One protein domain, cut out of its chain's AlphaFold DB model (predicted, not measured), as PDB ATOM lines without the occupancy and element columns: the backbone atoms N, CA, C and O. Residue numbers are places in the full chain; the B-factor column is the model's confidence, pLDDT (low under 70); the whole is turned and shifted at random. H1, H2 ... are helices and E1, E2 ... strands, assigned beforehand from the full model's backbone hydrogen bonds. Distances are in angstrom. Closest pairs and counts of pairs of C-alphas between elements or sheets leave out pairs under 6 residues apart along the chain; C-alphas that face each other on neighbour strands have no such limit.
ATOM      1  N   LEU A   2      -4.678 -35.412  25.961       91.94
ATOM      2  CA  LEU A   2      -3.923 -35.689  27.186       91.94
ATOM      3  C   LEU A   2      -3.316 -37.097  27.086       91.94
ATOM      4  O   LEU A   2      -4.059 -38.010  26.722       91.94
ATOM      5  N   PRO A   3      -2.020 -37.310  27.370       92.25
ATOM      6  CA  PRO A   3      -1.484 -38.661  27.496       92.25
ATOM      7  C   PRO A   3      -2.162 -39.397  28.660       92.25
ATOM      8  O   PRO A   3      -2.431 -38.809  29.706       92.25
ATOM      9  N   GLU A   4      -2.466 -40.678  28.466       89.81
ATOM     10  CA  GLU A   4      -2.935 -41.547  29.548       89.81
ATOM     11  C   GLU A   4      -1.762 -42.070  30.392       89.81
ATOM     12  O   GLU A   4      -0.598 -41.966  30.003       89.81
ATOM     13  N   ASN A   5      -2.066 -42.659  31.553       81.81
ATOM     14  CA  ASN A   5      -1.050 -43.215  32.448       81.81
ATOM     15  C   ASN A   5      -0.115 -44.185  31.708       81.81
ATOM     16  O   ASN A   5      -0.559 -45.105  31.021       81.81
ATOM     17  N   GLY A   6       1.192 -43.988  31.888       81.62
ATOM     18  CA  GLY A   6       2.226 -44.767  31.207       81.62
ATOM     19  C   GLY A   6       2.553 -44.290  29.787       81.62
ATOM     20  O   GLY A   6       3.381 -44.920  29.134       81.62
ATOM     21  N   ALA A   7       1.943 -43.202  29.307       88.75
ATOM     22  CA  ALA A   7       2.313 -42.512  28.074       88.75
ATOM     23  C   ALA A   7       2.877 -41.109  28.359       88.75
ATOM     24  O   ALA A   7       2.555 -40.486  29.366       88.75
ATOM     25  N   ALA A   8       3.706 -40.606  27.446       88.44
ATOM     26  CA  ALA A   8       4.259 -39.252  27.458       88.44
ATOM     27  C   ALA A   8       4.167 -38.653  26.051       88.44
ATOM     28  O   ALA A   8       4.020 -39.390  25.088       88.44
ATOM     29  N   LEU A   9       4.239 -37.333  25.906       91.31
ATOM     30  CA  LEU A   9       4.375 -36.692  24.595       91.31
ATOM     31  C   LEU A   9       5.730 -35.987  24.580       91.31
ATOM     32  O   LEU A   9       5.893 -34.976  25.255       91.31
ATOM     33  N   GLU A  10       6.706 -36.563  23.880       91.25
ATOM     34  CA  GLU A  10       8.117 -36.152  23.993       91.25
ATOM     35  C   GLU A  10       8.575 -35.227  22.868       91.25
ATOM     36  O   GLU A  10       9.453 -34.390  23.054       91.25
ATOM     37  N   TYR A  11       7.992 -35.398  21.685       90.88
ATOM     38  CA  TYR A  11       8.351 -34.656  20.487       90.88
ATOM     39  C   TYR A  11       7.136 -34.535  19.579       90.88
ATOM     40  O   TYR A  11       6.216 -35.364  19.628       90.88
ATOM     41  N   TRP A  12       7.148 -33.508  18.739       90.69
ATOM     42  CA  TRP A  12       6.185 -33.346  17.669       90.69
ATOM     43  C   TRP A  12       6.840 -32.709  16.451       90.69
ATOM     44  O   TRP A  12       7.822 -31.977  16.573       90.69
ATOM     45  N   ASP A  13       6.267 -32.963  15.281       89.19
ATOM     46  CA  ASP A  13       6.613 -32.233  14.069       89.19
ATOM     47  C   ASP A  13       5.430 -32.110  13.099       89.19
ATOM     48  O   ASP A  13       4.367 -32.718  13.275       89.19
ATOM     49  N   ALA A  14       5.642 -31.278  12.079       88.69
ATOM     50  CA  ALA A  14       4.766 -31.101  10.931       88.69
ATOM     51  C   ALA A  14       5.612 -31.230   9.647       88.69
ATOM     52  O   ALA A  14       6.386 -30.320   9.323       88.69
ATOM     53  N   PRO A  15       5.549 -32.366   8.928       82.44
ATOM     54  CA  PRO A  15       6.389 -32.597   7.757       82.44
ATOM     55  C   PRO A  15       6.153 -31.559   6.653       82.44
ATOM     56  O   PRO A  15       5.018 -31.303   6.262       82.44
ATOM     57  N   LYS A  16       7.229 -31.022   6.059       82.06
ATOM     58  CA  LYS A  16       7.142 -29.991   4.998       82.06
ATOM     59  C   LYS A  16       6.281 -30.403   3.797       82.06
ATOM     60  O   LYS A  16       5.630 -29.558   3.196       82.06
ATOM     61  N   ASN A  17       6.274 -31.693   3.462       87.25
ATOM     62  CA  ASN A  17       5.515 -32.237   2.332       87.25
ATOM     63  C   ASN A  17       4.066 -32.599   2.706       87.25
ATOM     64  O   ASN A  17       3.327 -33.128   1.879       87.25
ATOM     65  N   SER A  18       3.664 -32.391   3.961       84.75
ATOM     66  CA  SER A  18       2.324 -32.683   4.478       84.75
ATOM     67  C   SER A  18       2.017 -31.734   5.642       84.75
ATOM     68  O   SER A  18       1.966 -32.178   6.786       84.75
ATOM     69  N   PRO A  19       1.848 -30.425   5.371       77.75
ATOM     70  CA  PRO A  19       1.681 -29.408   6.413       77.75
ATOM     71  C   PRO A  19       0.426 -29.621   7.271       77.75
ATOM     72  O   PRO A  19       0.382 -29.158   8.406       77.75
ATOM     73  N   ASP A  20      -0.560 -30.361   6.757       87.19
ATOM     74  CA  ASP A  20      -1.782 -30.722   7.483       87.19
ATOM     75  C   ASP A  20      -1.587 -31.908   8.448       87.19
ATOM     76  O   ASP A  20      -2.482 -32.234   9.230       87.19
ATOM     77  N   LEU A  21      -0.434 -32.585   8.400       87.25
ATOM     78  CA  LEU A  21      -0.126 -33.714   9.270       87.25
ATOM     79  C   LEU A  21       0.640 -33.242  10.505       87.25
ATOM     80  O   LEU A  21       1.737 -32.699  10.404       87.25
ATOM     81  N   TYR A  22       0.092 -33.549  11.678       87.19
ATOM     82  CA  TYR A  22       0.733 -33.333  12.971       87.19
ATOM     83  C   TYR A  22       1.109 -34.684  13.586       87.19
ATOM     84  O   TYR A  22       0.231 -35.519  13.825       87.19
ATOM     85  N   ARG A  23       2.402 -34.922  13.833       90.69
ATOM     86  CA  ARG A  23       2.895 -36.168  14.445       90.69
ATOM     87  C   ARG A  23       3.307 -35.911  15.885       90.69
ATOM     88  O   ARG A  23       3.991 -34.936  16.162       90.69
ATOM     89  N   VAL A  24       2.922 -36.809  16.789       91.56
ATOM     90  CA  VAL A  24       3.357 -36.809  18.192       91.56
ATOM     91  C   VAL A  24       3.981 -38.145  18.541       91.56
ATOM     92  O   VAL A  24       3.508 -39.195  18.105       91.56
ATOM     93  N   PHE A  25       5.035 -38.103  19.345       92.88
ATOM     94  CA  PHE A  25       5.832 -39.275  19.672       92.88
ATOM     95  C   PHE A  25       5.707 -39.606  21.161       92.88
ATOM     96  O   PHE A  25       5.980 -38.763  22.016       92.88
ATOM     97  N   PHE A  26       5.326 -40.854  21.459       93.12
ATOM     98  CA  PHE A  26       5.377 -41.398  22.824       93.12
ATOM     99  C   PHE A  26       6.807 -41.691  23.287       93.12
ATOM    100  O   PHE A  26       7.100 -41.623  24.474       93.12
ATOM    101  N   HIS A  27       7.659 -42.043  22.326       93.25
ATOM    102  CA  HIS A  27       9.076 -42.339  22.472       93.25
ATOM    103  C   HIS A  27       9.769 -41.698  21.269       93.25
ATOM    104  O   HIS A  27       9.492 -42.087  20.131       93.25
ATOM    105  N   ALA A  28      10.589 -40.675  21.495       94.88
ATOM    106  CA  ALA A  28      11.111 -39.831  20.421       94.88
ATOM    107  C   ALA A  28      12.599 -40.042  20.101       94.88
ATOM    108  O   ALA A  28      13.133 -39.331  19.255       94.88
ATOM    109  N   ALA A  29      13.282 -41.006  20.732       95.50
ATOM    110  CA  ALA A  29      14.740 -41.136  20.615       95.50
ATOM    111  C   ALA A  29      15.251 -41.231  19.163       95.50
ATOM    112  O   ALA A  29      16.265 -40.622  18.831       95.50
ATOM    113  N   ALA A  30      14.545 -41.956  18.287       94.62
ATOM    114  CA  ALA A  30      14.933 -42.091  16.881       94.62
ATOM    115  C   ALA A  30      14.778 -40.777  16.094       94.62
ATOM    116  O   ALA A  30      15.680 -40.400  15.348       94.62
ATOM    117  N   GLU A  31      13.662 -40.068  16.281       93.94
ATOM    118  CA  GLU A  31      13.401 -38.798  15.591       93.94
ATOM    119  C   GLU A  31      14.337 -37.697  16.107       93.94
ATOM    120  O   GLU A  31      14.937 -36.971  15.318       93.94
ATOM    121  N   VAL A  32      14.558 -37.636  17.425       94.19
ATOM    122  CA  VAL A  32      15.521 -36.714  18.039       94.19
ATOM    123  C   VAL A  32      16.933 -36.938  17.491       94.19
ATOM    124  O   VAL A  32      17.595 -35.971  17.111       94.19
ATOM    125  N   ALA A  33      17.379 -38.191  17.368       94.44
ATOM    126  CA  ALA A  33      18.674 -38.501  16.765       94.44
ATOM    127  C   ALA A  33      18.751 -38.052  15.293       94.44
ATOM    128  O   ALA A  33      19.773 -37.513  14.863       94.44
ATOM    129  N   ALA A  34      17.671 -38.226  14.524       93.75
ATOM    130  CA  ALA A  34      17.613 -37.811  13.126       93.75
ATOM    131  C   ALA A  34      17.710 -36.284  12.967       93.75
ATOM    132  O   ALA A  34      18.501 -35.798  12.157       93.75
ATOM    133  N   VAL A  35      16.964 -35.510  13.764       92.31
ATOM    134  CA  VAL A  35      17.017 -34.041  13.676       92.31
ATOM    135  C   VAL A  35      18.346 -33.486  14.177       92.31
ATOM    136  O   VAL A  35      18.847 -32.518  13.606       92.31
ATOM    137  N   GLN A  36      18.957 -34.104  15.190       93.94
ATOM    138  CA  GLN A  36      20.303 -33.746  15.645       93.94
ATOM    139  C   GLN A  36      21.346 -34.002  14.549       93.94
ATOM    140  O   GLN A  36      22.163 -33.127  14.270       93.94
ATOM    141  N   ALA A  37      21.278 -35.147  13.860       95.50
ATOM    142  CA  ALA A  37      22.141 -35.436  12.711       95.50
ATOM    143  C   ALA A  37      21.935 -34.443  11.551       95.50
ATOM    144  O   ALA A  37      22.874 -34.143  10.815       95.50
ATOM    145  N   ALA A  38      20.727 -33.887  11.417       94.25
ATOM    146  CA  ALA A  38      20.404 -32.823  10.469       94.25
ATOM    147  C   ALA A  38      20.793 -31.404  10.950       94.25
ATOM    148  O   ALA A  38      20.473 -30.425  10.276       94.25
ATOM    149  N   GLY A  39      21.476 -31.272  12.093       94.06
ATOM    150  CA  GLY A  39      21.989 -30.001  12.618       94.06
ATOM    151  C   GLY A  39      21.069 -29.275  13.606       94.06
ATOM    152  O   GLY A  39      21.354 -28.135  13.975       94.06
ATOM    153  N   SER A  40      19.975 -29.899  14.053       92.19
ATOM    154  CA  SER A  40      19.130 -29.350  15.119       92.19
ATOM    155  C   SER A  40      19.886 -29.266  16.448       92.19
ATOM    156  O   SER A  40      20.651 -30.162  16.801       92.19
ATOM    157  N   ARG A  41      19.605 -28.219  17.234       90.69
ATOM    158  CA  ARG A  41      20.108 -28.042  18.610       90.69
ATOM    159  C   ARG A  41      19.179 -28.649  19.670       90.69
ATOM    160  O   ARG A  41      19.187 -28.212  20.818       90.69
ATOM    161  N   TRP A  42      18.345 -29.621  19.290       90.44
ATOM    162  CA  TRP A  42      17.450 -30.298  20.227       90.44
ATOM    163  C   TRP A  42      18.241 -30.908  21.387       90.44
ATOM    164  O   TRP A  42      19.206 -31.644  21.174       90.44
ATOM    165  N   ARG A  43      17.815 -30.609  22.612       89.88
ATOM    166  CA  ARG A  43      18.561 -30.920  23.842       89.88
ATOM    167  C   ARG A  43      17.724 -31.597  24.924       89.88
ATOM    168  O   ARG A  43      18.274 -32.008  25.941       89.88
ATOM    169  N   LEU A  44      16.410 -31.716  24.720       90.56
ATOM    170  CA  LEU A  44      15.553 -32.426  25.660       90.56
ATOM    171  C   LEU A  44      15.768 -33.938  25.513       90.56
ATOM    172  O   LEU A  44      15.867 -34.430  24.383       90.56
ATOM    173  N   PRO A  45      15.835 -34.688  26.627       88.12
ATOM    174  CA  PRO A  45      15.963 -36.133  26.569       88.12
ATOM    175  C   PRO A  45      14.734 -36.740  25.889       88.12
ATOM    176  O   PRO A  45      13.610 -36.287  26.092       88.12
ATOM    177  N   ALA A  46      14.959 -37.795  25.117       92.44
ATOM    178  CA  ALA A  46      13.906 -38.581  24.497       92.44
ATOM    179  C   ALA A  46      14.117 -40.055  24.814       92.44
ATOM    180  O   ALA A  46      15.252 -40.520  24.945       92.44
ATOM    181  N   THR A  47      13.023 -40.789  24.954       93.06
ATOM    182  CA  THR A  47      13.070 -42.191  25.349       93.06
ATOM    183  C   THR A  47      12.864 -43.118  24.156       93.06
ATOM    184  O   THR A  47      12.365 -42.742  23.092       93.06
ATOM    185  N   SER A  48      13.291 -44.360  24.344       94.12
ATOM    186  CA  SER A  48      12.969 -45.503  23.500       94.12
ATOM    187  C   SER A  48      12.373 -46.600  24.378       94.12
ATOM    188  O   SER A  48      12.528 -46.596  25.602       94.12
ATOM    189  N   LEU A  49      11.676 -47.542  23.751       93.00
ATOM    190  CA  LEU A  49      11.139 -48.714  24.422       93.00
ATOM    191  C   LEU A  49      11.548 -49.963  23.649       93.00
ATOM    192  O   LEU A  49      11.296 -50.063  22.449       93.00
ATOM    193  N   THR A  50      12.149 -50.918  24.347       94.75
ATOM    194  CA  THR A  50      12.473 -52.245  23.818       94.75
ATOM    195  C   THR A  50      11.556 -53.264  24.479       94.75
ATOM    196  O   THR A  50      11.412 -53.244  25.698       94.75
TER     197      THR A  50
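This is residues 2 to 50 of the 363 residues of an uncharacterized protein of Novosphingobium lindaniclasticum LE124 (UniProt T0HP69). What shape do these atoms make? There is little regular structure: a small strand hairpin, E1 and E2, has the single helix H1 to one side, and residues 38 to 50 fold back past H1. Residues 34 to 39 stick out. What is the make-up? The 49 printed residues include 15 in named elements, in the order E1, E2, H1, the class mixed and the sheet antiparallel. The whole is only just loose, close to compact, with a radius of gyration of the C-alphas of 11.7 A and spans of 32 by 25 by 18 A.

Where are the strands? E1 is residues 11 to 13, from C-alpha 11 at (8.351, -34.656, 20.487), and E2 is residues 23 to 25. Where is the helix? H1, residues 29 to 37, is 12.2 A long and ends with C-alpha 37 at (22.141, -35.436, 12.711).

How do the strands pair? E1 and E2 form an antiparallel hairpin at 165 degrees, with N 13 and O 23 within hydrogen-bond range at 3.1 A. How near is H1? The closest C-alphas of E1 and H1, those of Tyr 11 and Val 32, are 7.9 A apart. In H1 every O i to N i+4 pair is within hydrogen-bond range.

How large is it? The two C-alphas farthest apart, those of Asn 5 and Gly 39, are 33.1 A apart. Are there cuts or weak places? The printed part has no cut, and no printed residue is under 70 in pLDDT.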